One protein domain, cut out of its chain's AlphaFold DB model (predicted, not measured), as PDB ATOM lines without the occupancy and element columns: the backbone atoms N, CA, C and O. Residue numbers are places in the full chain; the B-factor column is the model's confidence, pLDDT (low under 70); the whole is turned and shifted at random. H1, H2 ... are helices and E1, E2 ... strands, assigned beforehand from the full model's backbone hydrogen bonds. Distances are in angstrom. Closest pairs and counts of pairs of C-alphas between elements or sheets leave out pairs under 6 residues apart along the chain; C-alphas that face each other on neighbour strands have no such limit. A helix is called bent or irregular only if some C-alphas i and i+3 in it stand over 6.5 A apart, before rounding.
ATOM      1  N   ILE A  43     206.994 148.090  70.898       76.81
ATOM      2  CA  ILE A  43     207.428 148.165  72.298       76.81
ATOM      3  C   ILE A  43     206.751 149.330  72.999       76.81
ATOM      4  O   ILE A  43     206.640 150.429  72.458       76.81
ATOM      5  N   THR A  44     206.356 149.096  74.241       81.12
ATOM      6  CA  THR A  44     205.844 150.132  75.137       81.12
ATOM      7  C   THR A  44     206.903 150.485  76.176       81.12
ATOM      8  O   THR A  44     207.910 149.788  76.332       81.12
ATOM      9  N   THR A  45     206.700 151.575  76.909       80.25
ATOM     10  CA  THR A  45     207.606 151.969  77.998       80.25
ATOM     11  C   THR A  45     207.688 150.921  79.113       80.25
ATOM     12  O   THR A  45     208.700 150.804  79.796       80.25
ATOM     13  N   GLU A  46     206.650 150.114  79.261       85.56
ATOM     14  CA  GLU A  46     206.515 149.038  80.228       85.56
ATOM     15  C   GLU A  46     207.431 147.857  79.880       85.56
ATOM     16  O   GLU A  46     207.921 147.170  80.780       85.56
ATOM     17  N   CYS A  47     207.735 147.654  78.590       83.25
ATOM     18  CA  CYS A  47     208.645 146.605  78.134       83.25
ATOM     19  C   CYS A  47     210.041 146.732  78.761       83.25
ATOM     20  O   CYS A  47     210.680 145.713  79.006       83.25
ATOM     21  N   TRP A  48     210.500 147.943  79.088       84.31
ATOM     22  CA  TRP A  48     211.800 148.156  79.736       84.31
ATOM     23  C   TRP A  48     211.906 147.465  81.090       84.31
ATOM     24  O   TRP A  48     212.888 146.775  81.362       84.31
ATOM     25  N   SER A  49     210.870 147.597  81.920       83.19
ATOM     26  CA  SER A  49     210.822 146.949  83.231       83.19
ATOM     27  C   SER A  49     210.707 145.431  83.110       83.19
ATOM     28  O   SER A  49     211.293 144.717  83.918       83.19
ATOM     29  N   ILE A  50     209.995 144.937  82.093       85.44
ATOM     30  CA  ILE A  50     209.854 143.497  81.827       85.44
ATOM     31  C   ILE A  50     211.194 142.887  81.400       85.44
ATOM     32  O   ILE A  50     211.544 141.797  81.843       85.44
ATOM     33  N   LEU A  51     211.942 143.590  80.548       82.12
ATOM     34  CA  LEU A  51     213.224 143.128  80.015       82.12
ATOM     35  C   LEU A  51     214.396 143.375  80.976       82.12
ATOM     36  O   LEU A  51     215.464 142.801  80.786       82.12
ATOM     37  N   GLY A  52     214.218 144.225  81.993       83.25
ATOM     38  CA  GLY A  52     215.291 144.613  82.909       83.25
ATOM     39  C   GLY A  52     216.388 145.444  82.237       83.25
ATOM     40  O   GLY A  52     217.535 145.412  82.675       83.25
ATOM     41  N   VAL A  53     216.052 146.166  81.164       79.06
ATOM     42  CA  VAL A  53     217.002 146.965  80.377       79.06
ATOM     43  C   VAL A  53     216.784 148.449  80.661       79.06
ATOM     44  O   VAL A  53     215.656 148.935  80.606       79.06
ATOM     45  N   ASP A  54     217.867 149.177  80.942       84.44
ATOM     46  CA  ASP A  54     217.835 150.629  81.125       84.44
ATOM     47  C   ASP A  54     217.713 151.344  79.761       84.44
ATOM     48  O   ASP A  54     218.602 151.192  78.916       84.44
ATOM     49  N   PRO A  55     216.672 152.168  79.523       83.25
ATOM     50  CA  PRO A  55     216.579 152.991  78.315       83.25
ATOM     51  C   PRO A  55     217.795 153.908  78.106       83.25
ATOM     52  O   PRO A  55     218.146 154.217  76.967       83.25
ATOM     53  N   GLY A  56     218.446 154.343  79.190       85.31
ATOM     54  CA  GLY A  56     219.658 155.162  79.156       85.31
ATOM     55  C   GLY A  56     220.894 154.425  78.637       85.31
ATOM     56  O   GLY A  56     221.830 155.074  78.170       85.31
ATOM     57  N   ALA A  57     220.886 153.087  78.645       81.50
ATOM     58  CA  ALA A  57     221.963 152.269  78.085       81.50
ATOM     59  C   ALA A  57     221.942 152.223  76.547       81.50
ATOM     60  O   ALA A  57     222.900 151.770  75.920       81.50
ATOM     61  N   MET A  58     220.866 152.696  75.913       83.19
ATOM     62  CA  MET A  58     220.766 152.717  74.459       83.19
ATOM     63  C   MET A  58     221.729 153.744  73.868       83.19
ATOM     64  O   MET A  58     221.729 154.904  74.267       83.19
ATOM     65  N   MET A  59     222.486 153.365  72.832       84.81
ATOM     66  CA  MET A  59     223.423 154.284  72.170       84.81
ATOM     67  C   MET A  59     222.774 155.609  71.755       84.81
ATOM     68  O   MET A  59     223.350 156.670  71.963       84.81
ATOM     69  N   CYS A  60     221.561 155.567  71.199       89.00
ATOM     70  CA  CYS A  60     220.852 156.775  70.774       89.00
ATOM     71  C   CYS A  60     220.479 157.719  71.937       89.00
ATOM     72  O   CYS A  60     220.197 158.894  71.690       89.00
ATOM     73  N   ALA A  61     220.522 157.259  73.193       89.50
ATOM     74  CA  ALA A  61     220.249 158.089  74.361       89.50
ATOM     75  C   ALA A  61     221.338 159.154  74.575       89.50
ATOM     76  O   ALA A  61     221.011 160.298  74.884       89.50
ATOM     77  N   SER A  62     222.613 158.819  74.342       88.19
ATOM     78  CA  SER A  62     223.756 159.692  74.670       88.19
ATOM     79  C   SER A  62     224.757 159.900  73.528       88.19
ATOM     80  O   SER A  62     225.431 160.928  73.485       88.19
ATOM     81  N   SER A  63     224.832 158.980  72.569       90.19
ATOM     82  CA  SER A  63     225.779 159.039  71.455       90.19
ATOM     83  C   SER A  63     225.172 159.708  70.228       90.19
ATOM     84  O   SER A  63     223.977 159.599  69.942       90.19
ATOM     85  N   ARG A  64     226.011 160.415  69.467       93.12
ATOM     86  CA  ARG A  64     225.631 161.086  68.221       93.12
ATOM     87  C   ARG A  64     226.642 160.756  67.134       93.12
ATOM     88  O   ARG A  64     227.845 160.769  67.379       93.12
ATOM     89  N   MET A  65     226.149 160.494  65.931       93.44
ATOM     90  CA  MET A  65     226.972 160.291  64.746       93.44
ATOM     91  C   MET A  65     226.895 161.529  63.855       93.44
ATOM     92  O   MET A  65     225.815 162.054  63.594       93.44
ATOM     93  N   VAL A  66     228.049 161.979  63.368       94.50
ATOM     94  CA  VAL A  66     228.145 163.053  62.377       94.50
ATOM     95  C   VAL A  66     228.289 162.418  60.999       94.50
ATOM     96  O   VAL A  66     229.279 161.745  60.718       94.50
ATOM     97  N   VAL A  67     227.303 162.636  60.135       93.38
ATOM     98  CA  VAL A  67     227.221 162.040  58.801       93.38
ATOM     99  C   VAL A  67     227.450 163.111  57.743       93.38
ATOM    100  O   VAL A  67     226.762 164.132  57.682       93.38
ATOM    101  N   LYS A  68     228.407 162.853  56.851       92.62
ATOM    102  CA  LYS A  68     228.612 163.626  55.626       92.62
ATOM    103  C   LYS A  68     228.281 162.746  54.428       92.62
ATOM    104  O   LYS A  68     229.117 161.972  53.970       92.62
ATOM    105  N   THR A  69     227.060 162.862  53.915       89.50
ATOM    106  CA  THR A  69     226.665 162.116  52.718       89.50
ATOM    107  C   THR A  69     227.381 162.658  51.486       89.50
ATOM    108  O   THR A  69     227.736 163.841  51.396       89.50
ATOM    109  N   ARG A  70     227.624 161.776  50.515       90.50
ATOM    110  CA  ARG A  70     228.244 162.150  49.244       90.50
ATOM    111  C   ARG A  70     227.390 163.217  48.555       90.50
ATOM    112  O   ARG A  70     226.199 163.023  48.360       90.50
ATOM    113  N   GLY A  71     228.015 164.328  48.171       89.94
ATOM    114  CA  GLY A  71     227.345 165.426  47.469       89.94
ATOM    115  C   GLY A  71     226.590 166.414  48.367       89.94
ATOM    116  O   GLY A  71     226.210 167.476  47.882       89.94
ATOM    117  N   ALA A  72     226.415 166.142  49.666       88.25
ATOM    118  CA  ALA A  72     225.829 167.130  50.567       88.25
ATOM    119  C   ALA A  72     226.759 168.337  50.759       88.25
ATOM    120  O   ALA A  72     227.983 168.195  50.803       88.25
ATOM    121  N   GLY A  73     226.187 169.531  50.949       92.69
ATOM    122  CA  GLY A  73     226.942 170.763  51.224       92.69
ATOM    123  C   GLY A  73     227.519 170.821  52.644       92.69
ATOM    124  O   GLY A  73     228.631 171.293  52.850       92.69
ATOM    125  N   HIS A  74     226.852 170.200  53.618       91.25
ATOM    126  CA  HIS A  74     227.260 170.163  55.029       91.25
ATOM    127  C   HIS A  74     227.113 168.750  55.614       91.25
ATOM    128  O   HIS A  74     226.553 167.872  54.960       91.25
ATOM    129  N   ALA A  75     227.711 168.510  56.780       94.81
ATOM    130  CA  ALA A  75     227.443 167.316  57.575       94.81
ATOM    131  C   ALA A  75     226.206 167.552  58.453       94.81
ATOM    132  O   ALA A  75     225.855 168.699  58.726       94.81
ATOM    133  N   HIS A  76     225.563 166.480  58.890       94.44
ATOM    134  CA  HIS A  76     224.436 166.531  59.815       94.44
ATOM    135  C   HIS A  76     224.605 165.491  60.918       94.44
ATOM    136  O   HIS A  76     225.444 164.594  60.819       94.44
ATOM    137  N   VAL A  77     223.842 165.645  61.990       95.88
ATOM    138  CA  VAL A  77     223.905 164.793  63.172       95.88
ATOM    139  C   VAL A  77     222.712 163.848  63.177       95.88
ATOM    140  O   VAL A  77     221.583 164.277  62.962       95.88
ATOM    141  N   VAL A  78     222.961 162.573  63.458       95.12
ATOM    142  CA  VAL A  78     221.931 161.540  63.641       95.12
ATOM    143  C   VAL A  78     222.188 160.774  64.943       95.12
ATOM    144  O   VAL A  78     223.337 160.698  65.397       95.12
ATOM    145  N   PRO A  79     221.156 160.187  65.570       92.69
ATOM    146  CA  PRO A  79     221.320 159.431  66.808       92.69
ATOM    147  C   PRO A  79     221.680 157.957  66.579       92.69
ATOM    148  O   PRO A  79     222.117 157.285  67.510       92.69
ATOM    149  N   CYS A  80     221.462 157.429  65.371       88.25
ATOM    150  CA  CYS A  80     221.578 156.006  65.074       88.25
ATOM    151  C   CYS A  80     222.372 155.769  63.788       88.25
ATOM    152  O   CYS A  80     222.072 156.341  62.741       88.25
ATOM    153  N   THR A  81     223.356 154.875  63.864       85.06
ATOM    154  CA  THR A  81     224.212 154.485  62.734       85.06
ATOM    155  C   THR A  81     223.486 153.617  61.708       85.06
ATOM    156  O   THR A  81     223.934 153.523  60.570       85.06
ATOM    157  N   LEU A  82     222.363 153.005  62.103       84.06
ATOM    158  CA  LEU A  82     221.500 152.206  61.233       84.06
ATOM    159  C   LEU A  82     220.494 153.062  60.453       84.06
ATOM    160  O   LEU A  82     219.919 152.580  59.484       84.06
ATOM    161  N   LEU A  83     220.305 154.330  60.842       86.50
ATOM    162  CA  LEU A  83     219.370 155.266  60.207       86.50
ATOM    163  C   LEU A  83     220.065 156.531  59.660       86.50
ATOM    164  O   LEU A  83     219.535 157.630  59.813       86.50
ATOM    165  N   PRO A  84     221.245 156.434  59.012       86.50
ATOM    166  CA  PRO A  84     222.031 157.612  58.637       86.50
ATOM    167  C   PRO A  84     221.431 158.394  57.461       86.50
ATOM    168  O   PRO A  84     221.908 159.479  57.137       86.50
ATOM    169  N   TYR A  85     220.426 157.828  56.790       86.19
ATOM    170  CA  TYR A  85     219.786 158.409  55.611       86.19
ATOM    171  C   TYR A  85     218.298 158.688  55.811       86.19
ATOM    172  O   TYR A  85     217.686 159.258  54.911       86.19
ATOM    173  N   ASP A  86     217.721 158.300  56.952       89.69
ATOM    174  CA  ASP A  86     216.323 158.589  57.251       89.69
ATOM    175  C   ASP A  86     216.199 160.058  57.695       89.69
ATOM    176  O   ASP A  86     216.709 160.427  58.762       89.69
ATOM    177  N   PRO A  87     215.532 160.924  56.910       89.25
ATOM    178  CA  PRO A  87     215.399 162.335  57.247       89.25
ATOM    179  C   PRO A  87     214.663 162.570  58.570       89.25
ATOM    180  O   PRO A  87     214.892 163.604  59.199       89.25
ATOM    181  N   GLN A  88     213.812 161.634  59.009       91.06
ATOM    182  CA  GLN A  88     213.098 161.734  60.285       91.06
ATOM    183  C   GLN A  88     214.054 161.720  61.483       91.06
ATOM    184  O   GLN A  88     213.715 162.260  62.533       91.06
ATOM    185  N   PHE A  89     215.254 161.152  61.313       93.06
ATOM    186  CA  PHE A  89     216.284 161.043  62.344       93.06
ATOM    187  C   PHE A  89     217.418 162.072  62.192       93.06
ATOM    188  O   PHE A  89     218.454 161.961  62.853       93.06
ATOM    189  N   ASN A  90     217.228 163.115  61.379       93.19
ATOM    190  CA  ASN A  90     218.182 164.215  61.270       93.19
ATOM    191  C   ASN A  90     218.003 165.226  62.417       93.19
ATOM    192  O   ASN A  90     217.004 165.936  62.489       93.19
ATOM    193  N   MET A  91     219.014 165.334  63.281       95.06
ATOM    194  CA  MET A  91     219.038 166.215  64.455       95.06
ATOM    195  C   MET A  91     219.642 167.602  64.173       95.06
ATOM    196  O   MET A  91     219.922 168.371  65.094       95.06
ATOM    197  N   GLY A  92     219.885 167.928  62.903       94.06
ATOM    198  CA  GLY A  92     220.441 169.203  62.463       94.06
ATOM    199  C   GLY A  92     221.948 169.173  62.199       94.06
ATOM    200  O   GLY A  92     222.612 168.141  62.249       94.06
ATOM    201  N   ALA A  93     222.503 170.339  61.865       94.94
ATOM    202  CA  ALA A  93     223.863 170.459  61.329       94.94
ATOM    203  C   ALA A  93     224.988 170.427  62.384       94.94
ATOM    204  O   ALA A  93     226.160 170.357  62.021       94.94
ATOM    205  N   THR A  94     224.671 170.528  63.678       95.38
ATOM    206  CA  THR A  94     225.676 170.638  64.748       95.38
ATOM    207  C   THR A  94     225.290 169.818  65.972       95.38
ATOM    208  O   THR A  94     224.117 169.523  66.190       95.38
ATOM    209  N   LEU A  95     226.280 169.492  66.811       95.06
ATOM    210  CA  LEU A  95     226.035 168.826  68.093       95.06
ATOM    211  C   LEU A  95     225.164 169.677  69.026       95.06
ATOM    212  O   LEU A  95     224.292 169.140  69.684       95.06
ATOM    213  N   GLY A  96     225.336 171.004  69.047       96.06
ATOM    214  CA  GLY A  96     224.472 171.875  69.853       96.06
ATOM    215  C   GLY A  96     223.003 171.781  69.433       96.06
ATOM    216  O   GLY A  96     222.128 171.628  70.275       96.06
ATOM    217  N   ARG A  97     222.736 171.762  68.118       94.94
ATOM    218  CA  ARG A  97     221.374 171.580  67.598       94.94
ATOM    219  C   ARG A  97     220.792 170.216  67.934       94.94
ATOM    220  O   ARG A  97     219.597 170.137  68.190       94.94
ATOM    221  N   SER A  98     221.612 169.169  67.994       95.38
ATOM    222  CA  SER A  98     221.105 167.836  68.321       95.38
ATOM    223  C   SER A  98     220.644 167.697  69.771       95.38
ATOM    224  O   SER A  98     219.807 166.844  70.052       95.38
ATOM    225  N   LEU A  99     221.132 168.542  70.681       94.94
ATOM    226  CA  LEU A  99     220.667 168.585  72.071       94.94
ATOM    227  C   LEU A  99     219.326 169.315  72.227       94.94
ATOM    228  O   LEU A  99     218.646 169.134  73.228       94.94
ATOM    229  N   GLU A 100     218.942 170.121  71.239       95.94
ATOM    230  CA  GLU A 100     217.712 170.924  71.239       95.94
ATOM    231  C   GLU A 100     216.668 170.406  70.240       95.94
ATOM    232  O   GLU A 100     215.579 170.968  70.155       95.94
ATOM    233  N   ALA A 101     217.000 169.373  69.454       95.12
ATOM    234  CA  ALA A 101     216.153 168.862  68.382       95.12
ATOM    235  C   ALA A 101     214.769 168.464  68.913       95.12
ATOM    236  O   ALA A 101     214.663 167.729  69.892       95.12
ATOM    237  N   ASP A 102     213.714 168.932  68.255       94.69
ATOM    238  CA  ASP A 102     212.339 168.733  68.702       94.69
ATOM    239  C   ASP A 102     211.406 168.467  67.511       94.69
ATOM    240  O   ASP A 102     211.698 168.849  66.372       94.69
ATOM    241  N   GLY A 103     210.290 167.792  67.778       89.12
ATOM    242  CA  GLY A 103     209.343 167.318  66.774       89.12
ATOM    243  C   GLY A 103     209.784 166.035  66.057       89.12
ATOM    244  O   GLY A 103     210.933 165.597  66.115       89.12
ATOM    245  N   GLY A 104     208.839 165.393  65.364       87.06
ATOM    246  CA  GLY A 104     209.099 164.147  64.638       87.06
ATOM    247  C   GLY A 104     209.580 163.023  65.562       87.06
ATOM    248  O   GLY A 104     208.851 162.605  66.461       87.06
ATOM    249  N   ALA A 105     210.801 162.532  65.331       90.94
ATOM    250  CA  ALA A 105     211.441 161.495  66.144       90.94
ATOM    251  C   ALA A 105     212.094 162.034  67.435       90.94
ATOM    252  O   ALA A 105     212.758 161.267  68.135       90.94
ATOM    253  N   PHE A 106     211.915 163.319  67.766       94.50
ATOM    254  CA  PHE A 106     212.604 163.972  68.878       94.50
ATOM    255  C   PHE A 106     211.668 164.636  69.894       94.50
ATOM    256  O   PHE A 106     210.497 164.905  69.614       94.50
ATOM    257  N   ASP A 107     212.199 164.826  71.098       93.88
ATOM    258  CA  ASP A 107     211.622 165.584  72.215       93.88
ATOM    259  C   ASP A 107     212.785 166.202  73.005       93.88
ATOM    260  O   ASP A 107     213.475 165.495  73.742       93.88
ATOM    261  N   HIS A 108     213.078 167.485  72.779       94.56
ATOM    262  CA  HIS A 108     214.206 168.202  73.402       94.56
ATOM    263  C   HIS A 108     215.537 167.414  73.390       94.56
ATOM    264  O   HIS A 108     216.168 167.180  74.423       94.56
ATOM    265  N   GLY A 109     215.936 166.927  72.214       91.94
ATOM    266  CA  GLY A 109     217.160 166.152  71.988       91.94
ATOM    267  C   GLY A 109     217.071 164.673  72.380       91.94
ATOM    268  O   GLY A 109     217.981 163.903  72.046       91.94
ATOM    269  N   ARG A 110     215.987 164.247  73.043       92.25
ATOM    270  CA  ARG A 110     215.683 162.835  73.325       92.25
ATOM    271  C   ARG A 110     215.148 162.164  72.068       92.25
ATOM    272  O   ARG A 110     214.433 162.780  71.285       92.25
ATOM    273  N   VAL A 111     215.485 160.891  71.884       91.31
ATOM    274  CA  VAL A 111     215.148 160.119  70.681       91.31
ATOM    275  C   VAL A 111     213.961 159.209  70.968       91.31
ATOM    276  O   VAL A 111     213.978 158.441  71.931       91.31
ATOM    277  N   ARG A 112     212.934 159.276  70.121       88.75
ATOM    278  CA  ARG A 112     211.803 158.344  70.136       88.75
ATOM    279  C   ARG A 112     212.218 157.043  69.454       88.75
ATOM    280  O   ARG A 112     212.803 157.056  68.376       88.75
ATOM    281  N   LEU A 113     211.891 155.912  70.068       83.56
ATOM    282  CA  LEU A 113     212.224 154.580  69.552       83.56
ATOM    283  C   LEU A 113     211.096 154.038  68.673       83.56
ATOM    284  O   LEU A 113     210.495 153.013  68.968       83.56
ATOM    285  N   ASN A 114     210.780 154.777  67.616       82.00
ATOM    286  CA  ASN A 114     209.622 154.545  66.750       82.00
ATOM    287  C   ASN A 114     209.989 153.945  65.381       82.00
ATOM    288  O   ASN A 114     209.165 153.960  64.470       82.00
ATOM    289  N   HIS A 115     211.211 153.425  65.224       85.44
ATOM    290  CA  HIS A 115     211.647 152.724  64.017       85.44
ATOM    291  C   HIS A 115     211.733 151.206  64.276       85.44
ATOM    292  O   HIS A 115     212.211 150.817  65.345       85.44
ATOM    293  N   PRO A 116     211.385 150.321  63.317       81.50
ATOM    294  CA  PRO A 116     211.479 148.863  63.494       81.50
ATOM    295  C   PRO A 116     212.852 148.367  63.974       81.50
ATOM    296  O   PRO A 116     212.957 147.424  64.757       81.50
ATOM    297  N   HIS A 117     213.928 149.032  63.543       81.25
ATOM    298  CA  HIS A 117     215.293 148.731  63.993       81.25
ATOM    299  C   HIS A 117     215.529 149.035  65.477       81.25
ATOM    300  O   HIS A 117     216.318 148.330  66.100       81.25
ATOM    301  N   CYS A 118     214.845 150.026  66.062       82.44
ATOM    302  CA  CYS A 118     214.949 150.312  67.493       82.44
ATOM    303  C   CYS A 118     214.523 149.088  68.304       82.44
ATOM    304  O   CYS A 118     215.262 148.634  69.174       82.44
ATOM    305  N   THR A 119     213.374 148.503  67.965       80.69
ATOM    306  CA  THR A 119     212.898 147.305  68.647       80.69
ATOM    307  C   THR A 119     213.743 146.082  68.316       80.69
ATOM    308  O   THR A 119     214.188 145.384  69.224       80.69
ATOM    309  N   LYS A 120     213.993 145.830  67.024       76.62
ATOM    310  CA  LYS A 120     214.664 144.606  66.569       76.62
ATOM    311  C   LYS A 120     216.101 144.504  67.060       76.62
ATOM    312  O   LYS A 120     216.511 143.414  67.430       76.62
ATOM    313  N   PHE A 121     216.854 145.605  67.050       75.56
ATOM    314  CA  PHE A 121     218.270 145.597  67.420       75.56
ATOM    315  C   PHE A 121     218.492 146.004  68.860       75.56
ATOM    316  O   PHE A 121     219.148 145.280  69.598       75.56
ATOM    317  N   CYS A 122     217.965 147.153  69.265       75.06
ATOM    318  CA  CYS A 122     218.360 147.750  70.531       75.06
ATOM    319  C   CYS A 122     217.577 147.162  71.710       75.06
ATOM    320  O   CYS A 122     218.178 146.829  72.726       75.06
ATOM    321  N   VAL A 123     216.256 146.999  71.578       77.06
ATOM    322  CA  VAL A 123     215.405 146.597  72.716       77.06
ATOM    323  C   VAL A 123     215.299 145.082  72.868       77.06
ATOM    324  O   VAL A 123     215.520 144.568  73.959       77.06
ATOM    325  N   LEU A 124     214.990 144.357  71.789       75.38
ATOM    326  CA  LEU A 124     214.842 142.894  71.815       75.38
ATOM    327  C   LEU A 124     216.083 142.151  71.310       75.38
ATOM    328  O   LEU A 124     216.294 140.999  71.672       75.38
ATOM    329  N   GLY A 125     216.895 142.791  70.466       68.69
ATOM    330  CA  GLY A 125     218.021 142.140  69.791       68.69
ATOM    331  C   GLY A 125     219.336 142.136  70.559       68.69
ATOM    332  O   GLY A 125     220.303 141.570  70.056       68.69
ATOM    333  N   GLY A 126     219.413 142.796  71.722       65.38
ATOM    334  CA  GLY A 126     220.648 142.894  72.512       65.38
ATOM    335  C   GLY A 126     221.815 143.574  71.780       65.38
ATOM    336  O   GLY A 126     222.967 143.434  72.185       65.38
ATOM    337  N   GLY A 127     221.541 144.290  70.686       64.56
ATOM    338  CA  GLY A 127     222.538 144.940  69.852       64.56
ATOM    339  C   GLY A 127     223.202 146.091  70.595       64.56
ATOM    340  O   GLY A 127     222.634 147.176  70.713       64.56
ATOM    341  N   SER A 128     224.429 145.857  71.053       64.12
ATOM    342  CA  SER A 128     225.265 146.841  71.731       64.12
ATOM    343  C   SER A 128     226.537 147.095  70.923       64.12
ATOM    344  O   SER A 128     227.261 146.167  70.578       64.12
ATOM    345  N   CYS A 129     226.824 148.366  70.631       55.38
ATOM    346  CA  CYS A 129     228.141 148.794  70.137       55.38
ATOM    347  C   CYS A 129     229.151 149.014  71.276       55.38
ATOM    348  O   CYS A 129     230.308 149.332  71.020       55.38
ATOM    349  N   SER A 130     228.707 148.889  72.524       54.62
ATOM    350  CA  SER A 130     229.542 148.860  73.723       54.62
ATOM    351  C   SER A 130     229.879 147.408  74.046       54.62
ATOM    352  O   SER A 130     228.977 146.566  74.055       54.62
ATOM    353  N   ALA A 131     231.154 147.107  74.307       51.97
ATOM    354  CA  ALA A 131     231.536 145.798  74.828       51.97
ATOM    355  C   ALA A 131     230.665 145.475  76.051       51.97
ATOM    356  O   ALA A 131     230.461 146.344  76.904       51.97
ATOM    357  N   ALA A 132     230.115 144.259  76.106       48.91
ATOM    358  CA  ALA A 132     229.491 143.778  77.329       48.91
ATOM    359  C   ALA A 132     230.566 143.813  78.425       48.91
ATOM    360  O   ALA A 132     231.638 143.230  78.249       48.91
ATOM    361  N   GLY A 133     230.315 144.595  79.474       37.69
ATOM    362  CA  GLY A 133     231.134 144.582  80.685       37.69
ATOM    363  C   GLY A 133     230.937 143.299  81.472       37.69
ATOM    364  O   GLY A 133     229.849 142.693  81.342       37.69
TER     365      GLY A 133
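Overview. This is residues 43 to 133 of the 133 residues of a protein of Hyphomicrobiales bacterium (UniProt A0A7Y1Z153). With little regular structure, the domain is largely loops: a small two-stranded hairpin, E1 and E2, with H3 near E2 lies toward one end, H1 and H4 toward the other, and H2 near the middle. The printed part has 91 residues, with four named helices and two named strands in the order H1 H2 E1 E2 H3 H4; under half of the residues, 30 of the 91, are in named elements, and of these 30 helices hold 24 and strands 6, the class being mostly helix. The whole is compact, radius of gyration of the C-alphas 13.6 A, yet elongated, spanning 44 by 26 by 22 A.

Arrangement. E1, residues 65 to 67, and E2, residues 76 to 78, form an antiparallel hairpin at 140 degrees; N 67 and O 76 are 2.8 A apart, within hydrogen-bond range. The closest C-alphas of E2 and H3, residues 95 to 100, are those of Val 77 and Ser 98, 6.6 A apart. H1, residues 46 to 51, and H4, residues 116 to 123, are only just apart, 8.0 A at closest. Every O i to N i+4 pair is within hydrogen-bond range in H1, 1 of 2 in H3 and 3 of 4 in H4; H2, residues 59 to 62, is too short for one.

Along the chain. H1, 8.9 A long, begins at C-alpha 46 (206.515, 149.038, 80.228). H3 is 9.1 A long. H4, only just irregular with C-alphas 120 and 123 6.50 A apart, is 10.3 A long and ends at C-alpha 123 (215.405, 146.597, 72.716).

Size, cuts and confidence. The printed part has no cut. The links E2 to H3 and H3 to H4 are long. Residues 125 to 133 have pLDDT under 70.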